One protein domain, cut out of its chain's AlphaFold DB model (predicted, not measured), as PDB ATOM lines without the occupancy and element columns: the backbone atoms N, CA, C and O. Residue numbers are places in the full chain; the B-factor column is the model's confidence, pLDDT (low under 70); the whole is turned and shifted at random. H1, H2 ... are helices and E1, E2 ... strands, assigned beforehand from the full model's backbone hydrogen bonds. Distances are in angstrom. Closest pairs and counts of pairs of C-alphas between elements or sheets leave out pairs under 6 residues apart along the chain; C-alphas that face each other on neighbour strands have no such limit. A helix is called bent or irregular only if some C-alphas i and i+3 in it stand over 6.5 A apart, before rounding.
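AT A GLANCE: This is residues 7 to 140 of the 192 residues of an uncharacterized protein of Ralstonia sp. NFACC01 (UniProt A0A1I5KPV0). A strongly twisted sheet of four strands has the long helix H5 crossing one face from E1 to E4, with H4 meeting H5 near its first turns. The sharply bent hairpin E3 and E4 reaches out, with short H1 near E4. The 134 printed residues run E1 H1 E2 H2 E3 E4 H3 H4 H5, mixed helices and strands; the mixed sheet has the order E1, E2, E3, E4. It is compact, radius of gyration of the C-alphas 13.8 A, spanning 39 by 36 by 28 A.

IN THESE COORDINATES: E1 is residues 7 to 11, from C-alpha 7 at (-15.204, -31.979, 13.703); E2 is 39 to 44, 16.8 A; E3 is 59 to 69, 25.3 A; E4 is 79 to 87, 16.5 A. H1 is residues 30 to 34, H2 48 to 52, H3 95 to 98, H4 100 to 108, and H5 120 to 139, 28.5 A, ending at C-alpha 139 (4.119, -36.283, -0.433).

HOW THE PARTS SIT: E1 and E2 are parallel (N 9 to O 41, 3.0 A) and form, with H1, a strand-helix-strand unit, parallel neighbours joined through a helix, its crossover right-handed. E2 and E3 are antiparallel (N 42 to O 61, 2.9 A), as is the hairpin E3 and E4 (N 64 to O 84, 2.8 A). E3 bends by 81 degrees at residue 65, E4 by 104 at 84. H5 runs across the strands at a height over the sheet of 9.5 A; H4 and H5 on one face make two layers, helices over a sheet. H5 touches H4 with residues 121 to 126 alone, Leu 102 and Glu 122 being their closest C-alphas, 5.3 A, at a steep tilt of 67 degrees, only just short of about perpendicular, opposite ways. H3 touches H4 only at the corner, C-alphas of Arg 96 and Ala 103 5.1 A apart. H2 and H3 only graze the sheet; H1 is on it, its Arg 33 and Val 80 of E4 the closest C-alphas, 7.3 A. Every O i to N i+4 pair is within hydrogen-bond range in H2, H4 and H5; H1 has 0 of 1, but 2 of 2 O i to N i+3 pairs; H3 is too short for an i+4 pair.

THE WHOLE: The C-alphas of Lys 73 and Arg 97 are farthest apart, 40.6 A. The printed part has no cut; the links E1 to H1 and H4 to H5 are long. Residues 139 to 140 of the model are under pLDDT 70.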
ATOM      1  N   LEU A   7     -14.806 -31.431  12.408       98.19
ATOM      2  CA  LEU A   7     -15.204 -31.979  13.703       98.19
ATOM      3  C   LEU A   7     -13.965 -32.148  14.591       98.19
ATOM      4  O   LEU A   7     -13.128 -32.990  14.302       98.19
ATOM      5  N   THR A   8     -13.867 -31.434  15.706       98.38
ATOM      6  CA  THR A   8     -12.838 -31.691  16.730       98.38
ATOM      7  C   THR A   8     -13.503 -32.281  17.962       98.38
ATOM      8  O   THR A   8     -14.520 -31.752  18.402       98.38
ATOM      9  N   TYR A   9     -12.977 -33.363  18.538       97.75
ATOM     10  CA  TYR A   9     -13.599 -33.981  19.717       97.75
ATOM     11  C   TYR A   9     -12.606 -34.632  20.684       97.75
ATOM     12  O   TYR A   9     -11.489 -34.993  20.308       97.75
ATOM     13  N   LYS A  10     -13.054 -34.820  21.935       96.69
ATOM     14  CA  LYS A  10     -12.324 -35.563  22.972       96.69
ATOM     15  C   LYS A  10     -12.545 -37.072  22.846       96.69
ATOM     16  O   LYS A  10     -13.667 -37.561  22.976       96.69
ATOM     17  N   ARG A  11     -11.453 -37.808  22.690       95.25
ATOM     18  CA  ARG A  11     -11.351 -39.267  22.675       95.25
ATOM     19  C   ARG A  11     -10.921 -39.774  24.051       95.25
ATOM     20  O   ARG A  11     -10.049 -39.175  24.682       95.25
ATOM     21  N   THR A  12     -11.554 -40.844  24.534       94.25
ATOM     22  CA  THR A  12     -11.263 -41.400  25.869       94.25
ATOM     23  C   THR A  12     -10.400 -42.656  25.837       94.25
ATOM     24  O   THR A  12      -9.623 -42.856  26.758       94.25
ATOM     25  N   HIS A  13     -10.459 -43.429  24.753       91.94
ATOM     26  CA  HIS A  13      -9.735 -44.688  24.577       91.94
ATOM     27  C   HIS A  13      -9.191 -44.825  23.149       91.94
ATOM     28  O   HIS A  13      -9.561 -44.060  22.257       91.94
ATOM     29  N   ILE A  14      -8.307 -45.802  22.935       93.38
ATOM     30  CA  ILE A  14      -7.783 -46.168  21.611       93.38
ATOM     31  C   ILE A  14      -8.669 -47.205  20.903       93.38
ATOM     32  O   ILE A  14      -9.492 -47.851  21.537       93.38
ATOM     33  N   GLY A  15      -8.479 -47.398  19.597       91.25
ATOM     34  CA  GLY A  15      -9.194 -48.417  18.814       91.25
ATOM     35  C   GLY A  15     -10.477 -47.936  18.132       91.25
ATOM     36  O   GLY A  15     -11.041 -48.682  17.341       91.25
ATOM     37  N   ASP A  16     -10.912 -46.695  18.384       91.50
ATOM     38  CA  ASP A  16     -11.927 -46.019  17.567       91.50
ATOM     39  C   ASP A  16     -11.514 -44.556  17.262       91.50
ATOM     40  O   ASP A  16     -11.535 -43.711  18.170       91.50
ATOM     41  N   PRO A  17     -11.051 -44.227  16.039       95.62
ATOM     42  CA  PRO A  17     -10.969 -45.100  14.872       95.62
ATOM     43  C   PRO A  17      -9.956 -46.232  15.051       95.62
ATOM     44  O   PRO A  17      -9.028 -46.121  15.863       95.62
ATOM     45  N   ASP A  18     -10.145 -47.305  14.284       94.25
ATOM     46  CA  ASP A  18      -9.151 -48.372  14.167       94.25
ATOM     47  C   ASP A  18      -7.929 -47.939  13.334       94.25
ATOM     48  O   ASP A  18      -7.851 -46.827  12.800       94.25
ATOM     49  N   TRP A  19      -6.958 -48.842  13.201       93.62
ATOM     50  CA  TRP A  19      -5.727 -48.610  12.444       93.62
ATOM     51  C   TRP A  19      -5.950 -48.420  10.934       93.62
ATOM     52  O   TRP A  19      -5.081 -47.867  10.262       93.62
ATOM     53  N   THR A  20      -7.109 -48.824  10.400       91.81
ATOM     54  CA  THR A  20      -7.498 -48.602   8.996       91.81
ATOM     55  C   THR A  20      -8.229 -47.273   8.780       91.81
ATOM     56  O   THR A  20      -8.523 -46.903   7.644       91.81
ATOM     57  N   GLY A  21      -8.518 -46.533   9.855       94.12
ATOM     58  CA  GLY A  21      -9.226 -45.259   9.801       94.12
ATOM     59  C   GLY A  21     -10.744 -45.381   9.819       94.12
ATOM     60  O   GLY A  21     -11.426 -44.460   9.370       94.12
ATOM     61  N   GLN A  22     -11.289 -46.488  10.326       96.75
ATOM     62  CA  GLN A  22     -12.732 -46.652  10.495       96.75
ATOM     63  C   GLN A  22     -13.176 -46.048  11.821       96.75
ATOM     64  O   GLN A  22     -12.995 -46.639  12.883       96.75
ATOM     65  N   PHE A  23     -13.773 -44.863  11.751       96.81
ATOM     66  CA  PHE A  23     -14.352 -44.166  12.889       96.81
ATOM     67  C   PHE A  23     -15.803 -44.601  13.118       96.81
ATOM     68  O   PHE A  23     -16.634 -44.579  12.207       96.81
ATOM     69  N   GLY A  24     -16.111 -44.965  14.356       94.44
ATOM     70  CA  GLY A  24     -17.372 -45.536  14.787       94.44
ATOM     71  C   GLY A  24     -17.381 -47.056  14.845       94.44
ATOM     72  O   GLY A  24     -18.450 -47.605  15.069       94.44
ATOM     73  N   VAL A  25     -16.245 -47.739  14.644       92.75
ATOM     74  CA  VAL A  25     -16.152 -49.216  14.649       92.75
ATOM     75  C   VAL A  25     -16.513 -49.838  16.005       92.75
ATOM     76  O   VAL A  25     -16.882 -51.005  16.066       92.75
ATOM     77  N   ASN A  26     -16.476 -49.046  17.076       90.75
ATOM     78  CA  ASN A  26     -16.945 -49.429  18.406       90.75
ATOM     79  C   ASN A  26     -18.194 -48.630  18.812       90.75
ATOM     80  O   ASN A  26     -18.420 -48.353  19.987       90.75
ATOM     81  N   ASP A  27     -18.970 -48.175  17.825       91.94
ATOM     82  CA  ASP A  27     -20.127 -47.292  17.969       91.94
ATOM     83  C   ASP A  27     -19.842 -45.976  18.739       91.94
ATOM     84  O   ASP A  27     -20.758 -45.288  19.204       91.94
ATOM     85  N   CYS A  28     -18.580 -45.542  18.851       90.25
ATOM     86  CA  CYS A  28     -18.245 -44.334  19.607       90.25
ATOM     87  C   CYS A  28     -18.820 -43.073  18.962       90.25
ATOM     88  O   CYS A  28     -19.083 -43.020  17.765       90.25
ATOM     89  N   MET A  29     -19.034 -42.022  19.758       92.69
ATOM     90  CA  MET A  29     -19.562 -40.719  19.312       92.69
ATOM     91  C   MET A  29     -20.978 -40.734  18.691       92.69
ATOM     92  O   MET A  29     -21.532 -39.659  18.468       92.69
ATOM     93  N   GLY A  30     -21.595 -41.905  18.481       91.56
ATOM     94  CA  GLY A  30     -22.983 -42.080  18.031       91.56
ATOM     95  C   GLY A  30     -23.410 -41.105  16.931       91.56
ATOM     96  O   GLY A  30     -22.695 -40.915  15.948       91.56
ATOM     97  N   ALA A  31     -24.534 -40.419  17.151       92.56
ATOM     98  CA  ALA A  31     -25.136 -39.486  16.198       92.56
ATOM     99  C   ALA A  31     -24.226 -38.312  15.781       92.56
ATOM    100  O   ALA A  31     -24.467 -37.690  14.746       92.56
ATOM    101  N   VAL A  32     -23.154 -38.003  16.528       93.50
ATOM    102  CA  VAL A  32     -22.161 -37.002  16.091       93.50
ATOM    103  C   VAL A  32     -21.518 -37.426  14.769       93.50
ATOM    104  O   VAL A  32     -21.246 -36.568  13.928       93.50
ATOM    105  N   ARG A  33     -21.342 -38.735  14.539       94.88
ATOM    106  CA  ARG A  33     -20.823 -39.271  13.274       94.88
ATOM    107  C   ARG A  33     -21.721 -38.955  12.086       94.88
ATOM    108  O   ARG A  33     -21.190 -38.790  10.996       94.88
ATOM    109  N   ASN A  34     -23.026 -38.793  12.292       94.62
ATOM    110  CA  ASN A  34     -23.981 -38.509  11.217       94.62
ATOM    111  C   ASN A  34     -24.032 -37.020  10.844       94.62
ATOM    112  O   ASN A  34     -24.638 -36.651   9.839       94.62
ATOM    113  N   ARG A  35     -23.381 -36.139  11.614       95.19
ATOM    114  CA  ARG A  35     -23.274 -34.722  11.250       95.19
ATOM    115  C   ARG A  35     -22.406 -34.562  10.002       95.19
ATOM    116  O   ARG A  35     -21.465 -35.323   9.772       95.19
ATOM    117  N   ARG A  36     -22.690 -33.549   9.184       95.31
ATOM    118  CA  ARG A  36     -21.886 -33.251   7.994       95.31
ATOM    119  C   ARG A  36     -20.588 -32.550   8.400       95.31
ATOM    120  O   ARG A  36     -20.625 -31.432   8.898       95.31
ATOM    121  N   PHE A  37     -19.464 -33.207   8.145       97.12
ATOM    122  CA  PHE A  37     -18.115 -32.671   8.293       97.12
ATOM    123  C   PHE A  37     -17.272 -33.101   7.093       97.12
ATOM    124  O   PHE A  37     -17.602 -34.088   6.439       97.12
ATOM    125  N   ASP A  38     -16.192 -32.379   6.830       97.50
ATOM    126  CA  ASP A  38     -15.223 -32.658   5.767       97.50
ATOM    127  C   ASP A  38     -13.900 -33.199   6.332       97.50
ATOM    128  O   ASP A  38     -13.141 -33.869   5.628       97.50
ATOM    129  N   ALA A  39     -13.631 -32.943   7.614       97.81
ATOM    130  CA  ALA A  39     -12.491 -33.480   8.346       97.81
ATOM    131  C   ALA A  39     -12.832 -33.727   9.824       97.81
ATOM    132  O   ALA A  39     -13.785 -33.154  10.356       97.81
ATOM    133  N   VAL A  40     -12.039 -34.571  10.484       98.38
ATOM    134  CA  VAL A  40     -12.137 -34.875  11.915       98.38
ATOM    135  C   VAL A  40     -10.759 -34.804  12.561       98.38
ATOM    136  O   VAL A  40      -9.786 -35.307  12.005       98.38
ATOM    137  N   ILE A  41     -10.700 -34.218  13.752       98.62
ATOM    138  CA  ILE A  41      -9.537 -34.170  14.632       98.62
ATOM    139  C   ILE A  41      -9.922 -34.850  15.948       98.62
ATOM    140  O   ILE A  41     -10.785 -34.372  16.691       98.62
ATOM    141  N   GLY A  42      -9.276 -35.973  16.247       98.25
ATOM    142  CA  GLY A  42      -9.414 -36.650  17.530       98.25
ATOM    143  C   GLY A  42      -8.340 -36.200  18.506       98.25
ATOM    144  O   GLY A  42      -7.147 -36.356  18.238       98.25
ATOM    145  N   VAL A  43      -8.746 -35.716  19.673       98.44
ATOM    146  CA  VAL A  43      -7.845 -35.254  20.736       98.44
ATOM    147  C   VAL A  43      -8.069 -36.102  21.976       98.44
ATOM    148  O   VAL A  43      -9.209 -36.299  22.375       98.44
ATOM    149  N   GLY A  44      -7.026 -36.609  22.622       98.25
ATOM    150  CA  GLY A  44      -7.212 -37.333  23.875       98.25
ATOM    151  C   GLY A  44      -7.704 -36.400  24.981       98.25
ATOM    152  O   GLY A  44      -7.179 -35.302  25.162       98.25
ATOM    153  N   GLY A  45      -8.724 -36.825  25.729       97.44
ATOM    154  CA  GLY A  45      -9.182 -36.101  26.919       97.44
ATOM    155  C   GLY A  45      -8.104 -36.027  28.009       97.44
ATOM    156  O   GLY A  45      -7.029 -36.586  27.863       97.44
ATOM    157  N   ILE A  46      -8.390 -35.371  29.132       96.56
ATOM    158  CA  ILE A  46      -7.429 -35.234  30.251       96.56
ATOM    159  C   ILE A  46      -7.768 -36.107  31.470       96.56
ATOM    160  O   ILE A  46      -7.082 -36.040  32.483       96.56
ATOM    161  N   GLY A  47      -8.828 -36.915  31.379       94.88
ATOM    162  CA  GLY A  47      -9.271 -37.795  32.462       94.88
ATOM    163  C   GLY A  47      -8.445 -39.085  32.604       94.88
ATOM    164  O   GLY A  47      -7.569 -39.351  31.776       94.88
ATOM    165  N   PRO A  48      -8.767 -39.924  33.609       96.56
ATOM    166  CA  PRO A  48      -7.979 -41.115  33.947       96.56
ATOM    167  C   PRO A  48      -7.844 -42.136  32.811       96.56
ATOM    168  O   PRO A  48      -6.779 -42.709  32.608       96.56
ATOM    169  N   GLU A  49      -8.909 -42.358  32.038       94.62
ATOM    170  CA  GLU A  49      -8.895 -43.323  30.932       94.62
ATOM    171  C   GLU A  49      -7.936 -42.890  29.797       94.62
ATOM    172  O   GLU A  49      -6.999 -43.644  29.517       94.62
ATOM    173  N   PRO A  50      -8.026 -41.662  29.233       96.25
ATOM    174  CA  PRO A  50      -7.025 -41.168  28.286       96.25
ATOM    175  C   PRO A  50      -5.584 -41.226  28.812       96.25
ATOM    176  O   PRO A  50      -4.663 -41.504  28.041       96.25
ATOM    177  N   GLN A  51      -5.381 -40.953  30.109       97.19
ATOM    178  CA  GLN A  51      -4.066 -41.035  30.753       97.19
ATOM    179  C   GLN A  51      -3.547 -42.475  30.745       97.19
ATOM    180  O   GLN A  51      -2.412 -42.710  30.338       97.19
ATOM    181  N   SER A  52      -4.393 -43.444  31.106       95.31
ATOM    182  CA  SER A  52      -4.038 -44.869  31.092       95.31
ATOM    183  C   SER A  52      -3.712 -45.399  29.690       95.31
ATOM    184  O   SER A  52      -2.870 -46.281  29.544       95.31
ATOM    185  N   CYS A  53      -4.328 -44.824  28.653       92.88
ATOM    186  CA  CYS A  53      -4.037 -45.128  27.254       92.88
ATOM    187  C   CYS A  53      -2.830 -44.349  26.694       92.88
ATOM    188  O   CYS A  53      -2.484 -44.527  25.528       92.88
ATOM    189  N   GLY A  54      -2.214 -43.449  27.470       97.06
ATOM    190  CA  GLY A  54      -1.095 -42.614  27.019       97.06
ATOM    191  C   GLY A  54      -1.468 -41.552  25.975       97.06
ATOM    192  O   GLY A  54      -0.580 -40.985  25.342       97.06
ATOM    193  N   ILE A  55      -2.761 -41.269  25.786       97.81
ATOM    194  CA  ILE A  55      -3.264 -40.306  24.794       97.81
ATOM    195  C   ILE A  55      -3.673 -38.964  25.406       97.81
ATOM    196  O   ILE A  55      -4.081 -38.066  24.673       97.81
ATOM    197  N   ALA A  56      -3.596 -38.813  26.731       98.25
ATOM    198  CA  ALA A  56      -4.125 -37.637  27.405       98.25
ATOM    199  C   ALA A  56      -3.538 -36.324  26.867       98.25
ATOM    200  O   ALA A  56      -2.321 -36.166  26.794       98.25
ATOM    201  N   GLY A  57      -4.413 -35.391  26.478       97.88
ATOM    202  CA  GLY A  57      -4.023 -34.081  25.950       97.88
ATOM    203  C   GLY A  57      -3.304 -34.103  24.596       97.88
ATOM    204  O   GLY A  57      -2.805 -33.067  24.164       97.88
ATOM    205  N   LYS A  58      -3.223 -35.249  23.909       98.50
ATOM    206  CA  LYS A  58      -2.497 -35.390  22.636       98.50
ATOM    207  C   LYS A  58      -3.417 -35.277  21.431       98.50
ATOM    208  O   LYS A  58      -4.586 -35.657  21.488       98.50
ATOM    209  N   LEU A  59      -2.863 -34.835  20.305       98.44
ATOM    210  CA  LEU A  59      -3.479 -35.053  18.997       98.44
ATOM    211  C   LEU A  59      -3.401 -36.546  18.655       98.44
ATOM    212  O   LEU A  59      -2.323 -37.059  18.381       98.44
ATOM    213  N   THR A  60      -4.529 -37.248  18.663       98.12
ATOM    214  CA  THR A  60      -4.543 -38.715  18.527       98.12
ATOM    215  C   THR A  60      -4.739 -39.190  17.101       98.12
ATOM    216  O   THR A  60      -4.168 -40.207  16.725       98.12
ATOM    217  N   TRP A  61      -5.524 -38.487  16.291       98.12
ATOM    218  CA  TRP A  61      -5.711 -38.846  14.889       98.12
ATOM    219  C   TRP A  61      -6.353 -37.706  14.107       98.12
ATOM    220  O   TRP A  61      -6.976 -36.809  14.685       98.12
ATOM    221  N   VAL A  62      -6.224 -37.768  12.785       98.38
ATOM    222  CA  VAL A  62      -6.878 -36.852  11.846       98.38
ATOM    223  C   VAL A  62      -7.406 -37.638  10.651       98.38
ATOM    224  O   VAL A  62      -6.702 -38.484  10.100       98.38
ATOM    225  N   GLY A  63      -8.641 -37.358  10.245       97.56
ATOM    226  CA  GLY A  63      -9.266 -37.923   9.049       97.56
ATOM    227  C   GLY A  63      -9.814 -36.826   8.144       97.56
ATOM    228  O   GLY A  63     -10.391 -35.860   8.633       97.56
ATOM    229  N   VAL A  64      -9.647 -36.959   6.829       97.38
ATOM    230  CA  VAL A  64     -10.078 -35.963   5.833       97.38
ATOM    231  C   VAL A  64     -10.808 -36.632   4.673       97.38
ATOM    232  O   VAL A  64     -10.393 -37.684   4.179       97.38
ATOM    233  N   GLY A  65     -11.890 -36.002   4.215       95.88
ATOM    234  CA  GLY A  65     -12.733 -36.499   3.131       95.88
ATOM    235  C   GLY A  65     -13.504 -37.751   3.551       95.88
ATOM    236  O   GLY A  65     -13.163 -38.842   3.080       95.88
ATOM    237  N   PRO A  66     -14.487 -37.624   4.460       97.44
ATOM    238  CA  PRO A  66     -15.203 -38.766   5.002       97.44
ATOM    239  C   PRO A  66     -16.046 -39.474   3.943       97.44
ATOM    240  O   PRO A  66     -16.671 -38.849   3.086       97.44
ATOM    241  N   ARG A  67     -16.108 -40.797   4.054       97.31
ATOM    242  CA  ARG A  67     -17.017 -41.681   3.332       97.31
ATOM    243  C   ARG A  67     -17.818 -42.455   4.361       97.31
ATOM    244  O   ARG A  67     -17.247 -43.063   5.265       97.31
ATOM    245  N   ARG A  68     -19.139 -42.394   4.244       96.19
ATOM    246  CA  ARG A  68     -20.054 -42.986   5.218       96.19
ATOM    247  C   ARG A  68     -20.614 -44.282   4.682       96.19
ATOM    248  O   ARG A  68     -20.956 -44.373   3.506       96.19
ATOM    249  N   ARG A  69     -20.722 -45.258   5.567       95.62
ATOM    250  CA  ARG A  69     -21.541 -46.445   5.364       95.62
ATOM    251  C   ARG A  69     -22.383 -46.657   6.608       95.62
ATOM    252  O   ARG A  69     -21.938 -46.334   7.712       95.62
ATOM    253  N   GLN A  70     -23.559 -47.231   6.418       93.62
ATOM    254  CA  GLN A  70     -24.443 -47.546   7.528       93.62
ATOM    255  C   GLN A  70     -23.714 -48.428   8.554       93.62
ATOM    256  O   GLN A  70     -22.952 -49.331   8.188       93.62
ATOM    257  N   GLY A  71     -23.894 -48.108   9.835       89.50
ATOM    258  CA  GLY A  71     -23.426 -48.946  10.937       89.50
ATOM    259  C   GLY A  71     -24.226 -50.246  11.056       89.50
ATOM    260  O   GLY A  71     -25.079 -50.552  10.222       89.50
ATOM    261  N   GLY A  72     -23.965 -51.016  12.114       87.38
ATOM    262  CA  GLY A  72     -24.820 -52.153  12.467       87.38
ATOM    263  C   GLY A  72     -26.268 -51.717  12.727       87.38
ATOM    264  O   GLY A  72     -26.521 -50.551  13.024       87.38
ATOM    265  N   LYS A  73     -27.213 -52.661  12.644       86.06
ATOM    266  CA  LYS A  73     -28.662 -52.413  12.801       86.06
ATOM    267  C   LYS A  73     -29.012 -51.601  14.060       86.06
ATOM    268  O   LYS A  73     -29.903 -50.762  14.004       86.06
ATOM    269  N   ASP A  74     -28.261 -51.807  15.141       90.38
ATOM    270  CA  ASP A  74     -28.490 -51.177  16.449       90.38
ATOM    271  C   ASP A  74     -27.466 -50.076  16.787       90.38
ATOM    272  O   ASP A  74     -27.350 -49.643  17.932       90.38
ATOM    273  N   TRP A  75     -26.666 -49.635  15.813       91.50
ATOM    274  CA  TRP A  75     -25.636 -48.622  16.038       91.50
ATOM    275  C   TRP A  75     -26.222 -47.216  15.962       91.50
ATOM    276  O   TRP A  75     -27.096 -46.912  15.154       91.50
ATOM    277  N   ARG A  76     -25.688 -46.307  16.780       94.94
ATOM    278  CA  ARG A  76     -26.189 -44.929  16.913       94.94
ATOM    279  C   ARG A  76     -25.717 -44.003  15.788       94.94
ATOM    280  O   ARG A  76     -26.015 -42.809  15.819       94.94
ATOM    281  N   GLY A  77     -24.931 -44.510  14.841       93.19
ATOM    282  CA  GLY A  77     -24.424 -43.738  13.714       93.19
ATOM    283  C   GLY A  77     -23.614 -44.556  12.713       93.19
ATOM    284  O   GLY A  77     -23.244 -45.706  12.963       93.19
ATOM    285  N   ASP A  78     -23.316 -43.915  11.588       95.56
ATOM    286  CA  ASP A  78     -22.564 -44.481  10.470       95.56
ATOM    287  C   ASP A  78     -21.120 -44.807  10.839       95.56
ATOM    288  O   ASP A  78     -20.491 -44.125  11.655       95.56
ATOM    289  N   ILE A  79     -20.551 -45.804  10.165       96.75
ATOM    290  CA  ILE A  79     -19.100 -45.984  10.135       96.75
ATOM    291  C   ILE A  79     -18.526 -45.025   9.100       96.75
ATOM    292  O   ILE A  79     -19.006 -44.930   7.967       96.75
ATOM    293  N   VAL A  80     -17.475 -44.317   9.494       98.12
ATOM    294  CA  VAL A  80     -16.853 -43.270   8.693       98.12
ATOM    295  C   VAL A  80     -15.427 -43.679   8.372       98.12
ATOM    296  O   VAL A  80     -14.609 -43.811   9.275       98.12
ATOM    297  N   SER A  81     -15.126 -43.870   7.093       97.44
ATOM    298  CA  SER A  81     -13.751 -43.974   6.602       97.44
ATOM    299  C   SER A  81     -13.316 -42.651   5.978       97.44
ATOM    300  O   SER A  81     -14.141 -41.766   5.749       97.44
ATOM    301  N   PHE A  82     -12.025 -42.485   5.701       96.81
ATOM    302  CA  PHE A  82     -11.478 -41.220   5.209       96.81
ATOM    303  C   PHE A  82     -10.608 -41.430   3.975       96.81
ATOM    304  O   PHE A  82      -9.911 -42.434   3.856       96.81
ATOM    305  N   LYS A  83     -10.621 -40.458   3.056       95.25
ATOM    306  CA  LYS A  83      -9.704 -40.439   1.906       95.25
ATOM    307  C   LYS A  83      -8.249 -40.315   2.362       95.25
ATOM    308  O   LYS A  83      -7.367 -40.915   1.758       95.25
ATOM    309  N   GLN A  84      -8.010 -39.506   3.389       94.88
ATOM    310  CA  GLN A  84      -6.713 -39.363   4.040       94.88
ATOM    311  C   GLN A  84      -6.904 -39.570   5.535       94.88
ATOM    312  O   GLN A  84      -7.826 -39.010   6.127       94.88
ATOM    313  N   PHE A  85      -6.040 -40.376   6.135       95.69
ATOM    314  CA  PHE A  85      -6.119 -40.734   7.540       95.69
ATOM    315  C   PHE A  85      -4.718 -40.806   8.132       95.69
ATOM    316  O   PHE A  85      -3.797 -41.331   7.508       95.69
ATOM    317  N   MET A  86      -4.571 -40.276   9.341       95.94
ATOM    318  CA  MET A  86      -3.345 -40.345  10.117       95.94
ATOM    319  C   MET A  86      -3.690 -40.701  11.558       95.94
ATOM    320  O   MET A  86      -4.339 -39.917  12.253       95.94
ATOM    321  N   LEU A  87      -3.236 -41.873  12.000       96.56
ATOM    322  CA  LEU A  87      -3.311 -42.314  13.390       96.56
ATOM    323  C   LEU A  87      -1.991 -41.999  14.097       96.56
ATOM    324  O   LEU A  87      -0.918 -42.327  13.591       96.56
ATOM    325  N   LEU A  88      -2.075 -41.358  15.259       95.94
ATOM    326  CA  LEU A  88      -0.926 -40.927  16.060       95.94
ATOM    327  C   LEU A  88      -0.976 -41.515  17.479       95.94
ATOM    328  O   LEU A  88       0.046 -41.934  18.010       95.94
ATOM    329  N   ASP A  89      -2.152 -41.568  18.105       95.94
ATOM    330  CA  ASP A  89      -2.351 -42.017  19.487       95.94
ATOM    331  C   ASP A  89      -1.313 -41.410  20.454       95.94
ATOM    332  O   ASP A  89      -1.133 -40.191  20.496       95.94
ATOM    333  N   ALA A  90      -0.608 -42.240  21.229       95.81
ATOM    334  CA  ALA A  90       0.396 -41.803  22.201       95.81
ATOM    335  C   ALA A  90       1.588 -41.066  21.558       95.81
ATOM    336  O   ALA A  90       2.280 -40.283  22.215       95.81
ATOM    337  N   LYS A  91       1.798 -41.279  20.256       95.94
ATOM    338  CA  LYS A  91       2.855 -40.677  19.433       95.94
ATOM    339  C   LYS A  91       2.501 -39.258  18.989       95.94
ATOM    340  O   LYS A  91       3.347 -38.539  18.464       95.94
ATOM    341  N   GLY A  92       1.256 -38.848  19.225       96.19
ATOM    342  CA  GLY A  92       0.761 -37.518  18.938       96.19
ATOM    343  C   GLY A  92       1.494 -36.409  19.697       96.19
ATOM    344  O   GLY A  92       1.859 -36.597  20.871       96.19
ATOM    345  N   PRO A  93       1.677 -35.232  19.067       97.31
ATOM    346  CA  PRO A  93       2.155 -34.051  19.769       97.31
ATOM    347  C   PRO A  93       1.155 -33.622  20.849       97.31
ATOM    348  O   PRO A  93      -0.048 -33.881  20.748       97.31
ATOM    349  N   ASP A  94       1.664 -32.924  21.862       97.94
ATOM    350  CA  ASP A  94       0.830 -32.216  22.834       97.94
ATOM    351  C   ASP A  94      -0.085 -31.221  22.104       97.94
ATOM    352  O   ASP A  94       0.389 -30.358  21.355       97.94
ATOM    353  N   PHE A  95      -1.395 -31.360  22.316       98.19
ATOM    354  CA  PHE A  95      -2.408 -30.554  21.653       98.19
ATOM    355  C   PHE A  95      -2.373 -29.090  22.106       98.19
ATOM    356  O   PHE A  95      -2.518 -28.201  21.267       98.19
ATOM    357  N   ARG A  96      -2.084 -28.816  23.390       98.19
ATOM    358  CA  ARG A  96      -1.951 -27.440  23.914       98.19
ATOM    359  C   ARG A  96      -0.833 -26.673  23.217       98.19
ATOM    360  O   ARG A  96      -0.936 -25.462  23.061       98.19
ATOM    361  N   ARG A  97       0.214 -27.367  22.771       97.69
ATOM    362  CA  ARG A  97       1.353 -26.742  22.089       97.69
ATOM    363  C   ARG A  97       1.046 -26.343  20.646       97.69
ATOM    364  O   ARG A  97       1.591 -25.353  20.172       97.69
ATOM    365  N   ILE A  98       0.234 -27.128  19.936       97.38
ATOM    366  CA  ILE A  98      -0.030 -26.914  18.500       97.38
ATOM    367  C   ILE A  98      -1.337 -26.162  18.223       97.38
ATOM    368  O   ILE A  98      -1.469 -25.565  17.160       97.38
ATOM    369  N   ALA A  99      -2.292 -26.204  19.153       98.12
ATOM    370  CA  ALA A  99      -3.604 -25.577  19.034       98.12
ATOM    371  C   ALA A  99      -4.086 -25.085  20.414       98.12
ATOM    372  O   ALA A  99      -4.999 -25.669  21.011       98.12
ATOM    373  N   PRO A 100      -3.427 -24.060  20.983       98.38
ATOM    374  CA  PRO A 100      -3.671 -23.625  22.355       98.38
ATOM    375  C   PRO A 100      -5.108 -23.155  22.603       98.38
ATOM    376  O   PRO A 100      -5.652 -23.421  23.677       98.38
ATOM    377  N   ASN A 101      -5.758 -22.495  21.639       98.31
ATOM    378  CA  ASN A 101      -7.126 -22.012  21.828       98.31
ATOM    379  C   ASN A 101      -8.137 -23.156  21.794       98.31
ATOM    380  O   ASN A 101      -8.984 -23.241  22.686       98.31
ATOM    381  N   LEU A 102      -7.998 -24.089  20.849       97.69
ATOM    382  CA  LEU A 102      -8.810 -25.307  20.835       97.69
ATOM    383  C   LEU A 102      -8.604 -26.141  22.092       97.69
ATOM    384  O   LEU A 102      -9.566 -26.670  22.651       97.69
ATOM    385  N   ALA A 103      -7.363 -26.258  22.557       97.88
ATOM    386  CA  ALA A 103      -7.058 -26.991  23.773       97.88
ATOM    387  C   ALA A 103      -7.748 -26.358  24.987       97.88
ATOM    388  O   ALA A 103      -8.402 -27.067  25.750       97.88
ATOM    389  N   ARG A 104      -7.687 -25.028  25.123       97.88
ATOM    390  CA  ARG A 104      -8.416 -24.290  26.162       97.88
ATOM    391  C   ARG A 104      -9.924 -24.535  26.070       97.88
ATOM    392  O   ARG A 104     -10.552 -24.841  27.079       97.88
ATOM    393  N   ARG A 105     -10.514 -24.492  24.871       96.81
ATOM    394  CA  ARG A 105     -11.951 -24.759  24.657       96.81
ATOM    395  C   ARG A 105     -12.359 -26.176  25.069       96.81
ATOM    396  O   ARG A 105     -13.394 -26.356  25.710       96.81
ATOM    397  N   LEU A 106     -11.559 -27.183  24.719       96.31
ATOM    398  CA  LEU A 106     -11.856 -28.593  25.000       96.31
ATOM    399  C   LEU A 106     -11.600 -28.983  26.461       96.31
ATOM    400  O   LEU A 106     -12.369 -29.764  27.034       96.31
ATOM    401  N   PHE A 107     -10.499 -28.509  27.043       95.94
ATOM    402  CA  PHE A 107     -10.026 -28.946  28.356       95.94
ATOM    403  C   PHE A 107     -10.546 -28.058  29.476       95.94
ATOM    404  O   PHE A 107     -11.102 -28.582  30.437       95.94
ATOM    405  N   ASP A 108     -10.441 -26.744  29.310       94.81
ATOM    406  CA  ASP A 108     -10.788 -25.783  30.355       94.81
ATOM    407  C   ASP A 108     -12.252 -25.334  30.191       94.81
ATOM    408  O   ASP A 108     -12.995 -25.233  31.160       94.81
ATOM    409  N   GLY A 109     -12.707 -25.166  28.944       91.81
ATOM    410  CA  GLY A 109     -14.104 -24.874  28.597       91.81
ATOM    411  C   GLY A 109     -15.026 -26.099  28.567       91.81
ATOM    412  O   GLY A 109     -16.219 -25.968  28.303       91.81
ATOM    413  N   GLY A 110     -14.494 -27.304  28.793       91.94
ATOM    414  CA  GLY A 110     -15.276 -28.535  28.938       91.94
ATOM    415  C   GLY A 110     -15.860 -29.132  27.650       91.94
ATOM    416  O   GLY A 110     -16.344 -30.269  27.694       91.94
ATOM    417  N   ALA A 111     -15.759 -28.460  26.496       94.19
ATOM    418  CA  ALA A 111     -16.374 -28.907  25.244       94.19
ATOM    419  C   ALA A 111     -15.969 -30.348  24.881       94.19
ATOM    420  O   ALA A 111     -14.787 -30.694  24.842       94.19
ATOM    421  N   ARG A 112     -16.954 -31.224  24.629       94.19
ATOM    422  CA  ARG A 112     -16.698 -32.618  24.215       94.19
ATOM    423  C   ARG A 112     -16.442 -32.745  22.716       94.19
ATOM    424  O   ARG A 112     -15.647 -33.594  22.319       94.19
ATOM    425  N   ALA A 113     -17.107 -31.920  21.914       95.31
ATOM    426  CA  ALA A 113     -16.943 -31.847  20.470       95.31
ATOM    427  C   ALA A 113     -17.292 -30.445  19.945       95.31
ATOM    428  O   ALA A 113     -18.126 -29.764  20.536       95.31
ATOM    429  N   LEU A 114     -16.686 -30.059  18.822       95.81
ATOM    430  CA  LEU A 114     -16.889 -28.806  18.091       95.81
ATOM    431  C   LEU A 114     -17.018 -29.127  16.601       95.81
ATOM    432  O   LEU A 114     -16.274 -29.964  16.095       95.81
ATOM    433  N   LEU A 115     -17.948 -28.482  15.896       93.38
ATOM    434  CA  LEU A 115     -18.136 -28.669  14.450       93.38
ATOM    435  C   LEU A 115     -18.438 -27.353  13.721       93.38
ATOM    436  O   LEU A 115     -17.951 -27.166  12.612       93.38
ATOM    437  N   ASP A 116     -19.156 -26.429  14.362       89.94
ATOM    438  CA  ASP A 116     -19.549 -25.147  13.752       89.94
ATOM    439  C   ASP A 116     -19.372 -23.934  14.677       89.94
ATOM    440  O   ASP A 116     -19.480 -22.798  14.236       89.94
ATOM    441  N   ASP A 117     -19.078 -24.169  15.953       92.38
ATOM    442  CA  ASP A 117     -18.982 -23.137  16.990       92.38
ATOM    443  C   ASP A 117     -17.516 -22.779  17.280       92.38
ATOM    444  O   ASP A 117     -17.060 -22.765  18.422       92.38
ATOM    445  N   TYR A 118     -16.737 -22.606  16.211       95.56
ATOM    446  CA  TYR A 118     -15.354 -22.158  16.313       95.56
ATOM    447  C   TYR A 118     -15.311 -20.633  16.301       95.56
ATOM    448  O   TYR A 118     -15.893 -19.986  15.429       95.56
ATOM    449  N   THR A 119     -14.508 -20.049  17.181       96.50
ATOM    450  CA  THR A 119     -13.960 -18.716  16.924       96.50
ATOM    451  C   THR A 119     -13.030 -18.762  15.709       96.50
ATOM    452  O   THR A 119     -12.493 -19.809  15.336       96.50
ATOM    453  N   ARG A 120     -12.769 -17.603  15.096       96.12
ATOM    454  CA  ARG A 120     -11.858 -17.503  13.943       96.12
ATOM    455  C   ARG A 120     -10.475 -18.108  14.225       96.12
ATOM    456  O   ARG A 120      -9.923 -18.774  13.356       96.12
ATOM    457  N   ILE A 121      -9.934 -17.883  15.425       97.69
ATOM    458  CA  ILE A 121      -8.603 -18.364  15.825       97.69
ATOM    459  C   ILE A 121      -8.616 -19.886  16.010       97.69
ATOM    460  O   ILE A 121      -7.760 -20.580  15.470       97.69
ATOM    461  N   GLU A 122      -9.621 -20.423  16.703       97.75
ATOM    462  CA  GLU A 122      -9.782 -21.870  16.879       97.75
ATOM    463  C   GLU A 122      -9.945 -22.591  15.531       97.75
ATOM    464  O   GLU A 122      -9.353 -23.647  15.311       97.75
ATOM    465  N   PHE A 123     -10.701 -22.009  14.594       97.62
ATOM    466  CA  PHE A 123     -10.841 -22.572  13.252       97.62
ATOM    467  C   PHE A 123      -9.512 -22.571  12.485       97.62
ATOM    468  O   PHE A 123      -9.196 -23.548  11.807       97.62
ATOM    469  N   GLN A 124      -8.708 -21.509  12.602       97.75
ATOM    470  CA  GLN A 124      -7.377 -21.451  11.989       97.75
ATOM    471  C   GLN A 124      -6.437 -22.526  12.547       97.75
ATOM    472  O   GLN A 124      -5.722 -23.160  11.772       97.75
ATOM    473  N   GLU A 125      -6.469 -22.780  13.857       98.19
ATOM    474  CA  GLU A 125      -5.707 -23.869  14.483       98.19
ATOM    475  C   GLU A 125      -6.147 -25.245  13.950       98.19
ATOM    476  O   GLU A 125      -5.308 -26.050  13.537       98.19
ATOM    477  N   ALA A 126      -7.459 -25.501  13.879       98.12
ATOM    478  CA  ALA A 126      -7.998 -26.742  13.316       98.12
ATOM    479  C   ALA A 126      -7.588 -26.922  11.845       98.12
ATOM    480  O   ALA A 126      -7.141 -27.996  11.432       98.12
ATOM    481  N   LEU A 127      -7.701 -25.854  11.053       97.50
ATOM    482  CA  LEU A 127      -7.345 -25.852   9.639       97.50
ATOM    483  C   LEU A 127      -5.850 -26.111   9.424       97.50
ATOM    484  O   LEU A 127      -5.490 -26.844   8.501       97.50
ATOM    485  N   ALA A 128      -4.980 -25.554  10.272       97.69
ATOM    486  CA  ALA A 128      -3.538 -25.777  10.204       97.69
ATOM    487  C   ALA A 128      -3.185 -27.261  10.414       97.69
ATOM    488  O   ALA A 128      -2.396 -27.816   9.646       97.69
ATOM    489  N   ILE A 129      -3.824 -27.922  11.387       97.56
ATOM    490  CA  ILE A 129      -3.658 -29.363  11.640       97.56
ATOM    491  C   ILE A 129      -4.096 -30.184  10.421       97.56
ATOM    492  O   ILE A 129      -3.335 -31.025   9.937       97.56
ATOM    493  N   VAL A 130      -5.300 -29.928   9.897       96.88
ATOM    494  CA  VAL A 130      -5.833 -30.646   8.725       96.88
ATOM    495  C   VAL A 130      -4.921 -30.461   7.513       96.88
ATOM    496  O   VAL A 130      -4.529 -31.439   6.880       96.88
ATOM    497  N   THR A 131      -4.520 -29.221   7.230       95.62
ATOM    498  CA  THR A 131      -3.645 -28.883   6.099       95.62
ATOM    499  C   THR A 131      -2.301 -29.605   6.195       95.62
ATOM    500  O   THR A 131      -1.789 -30.098   5.190       95.62
ATOM    501  N   GLN A 132      -1.721 -29.702   7.395       92.06
ATOM    502  CA  GLN A 132      -0.459 -30.412   7.592       92.06
ATOM    503  C   GLN A 132      -0.586 -31.901   7.245       92.06
ATOM    504  O   GLN A 132       0.270 -32.443   6.547       92.06
ATOM    505  N   VAL A 133      -1.668 -32.553   7.672       88.31
ATOM    506  CA  VAL A 133      -1.927 -33.963   7.341       88.31
ATOM    507  C   VAL A 133      -2.128 -34.144   5.841       88.31
ATOM    508  O   VAL A 133      -1.522 -35.036   5.253       88.31
ATOM    509  N   GLN A 134      -2.890 -33.260   5.194       89.19
ATOM    510  CA  GLN A 134      -3.076 -33.298   3.741       89.19
ATOM    511  C   GLN A 134      -1.745 -33.186   2.983       89.19
ATOM    512  O   GLN A 134      -1.538 -33.924   2.020       89.19
ATOM    513  N   LYS A 135      -0.831 -32.312   3.430       90.38
ATOM    514  CA  LYS A 135       0.517 -32.167   2.850       90.38
ATOM    515  C   LYS A 135       1.356 -33.432   3.024       90.38
ATOM    516  O   LYS A 135       1.947 -33.904   2.056       90.38
ATOM    517  N   LEU A 136       1.377 -34.006   4.229       85.25
ATOM    518  CA  LEU A 136       2.116 -35.243   4.511       85.25
ATOM    519  C   LEU A 136       1.585 -36.423   3.683       85.25
ATOM    520  O   LEU A 136       2.368 -37.203   3.149       85.25
ATOM    521  N   SER A 137       0.266 -36.519   3.509       76.19
ATOM    522  CA  SER A 137      -0.363 -37.550   2.676       76.19
ATOM    523  C   SER A 137      -0.197 -37.324   1.169       76.19
ATOM    524  O   SER A 137      -0.328 -38.280   0.414       76.19
ATOM    525  N   ALA A 138       0.050 -36.094   0.709       75.56
ATOM    526  CA  ALA A 138       0.300 -35.801  -0.705       75.56
ATOM    527  C   ALA A 138       1.750 -36.103  -1.121       75.56
ATOM    528  O   ALA A 138       1.987 -36.500  -2.258       75.56
ATOM    529  N   GLY A 139       2.711 -35.936  -0.203       60.72
ATOM    530  CA  GLY A 139       4.119 -36.283  -0.433       60.72
ATOM    531  C   GLY A 139       4.429 -37.777  -0.292       60.72
ATOM    532  O   GLY A 139       5.428 -38.251  -0.825       60.72
ATOM    533  N   ALA A 140       3.575 -38.536   0.400       56.69
ATOM    534  CA  ALA A 140       3.696 -39.983   0.521       56.69
ATOM    535  C   ALA A 140       2.954 -40.674  -0.632       56.69
ATOM    536  O   ALA A 140       1.725 -40.739  -0.649       56.69
TER     537      ALA A 140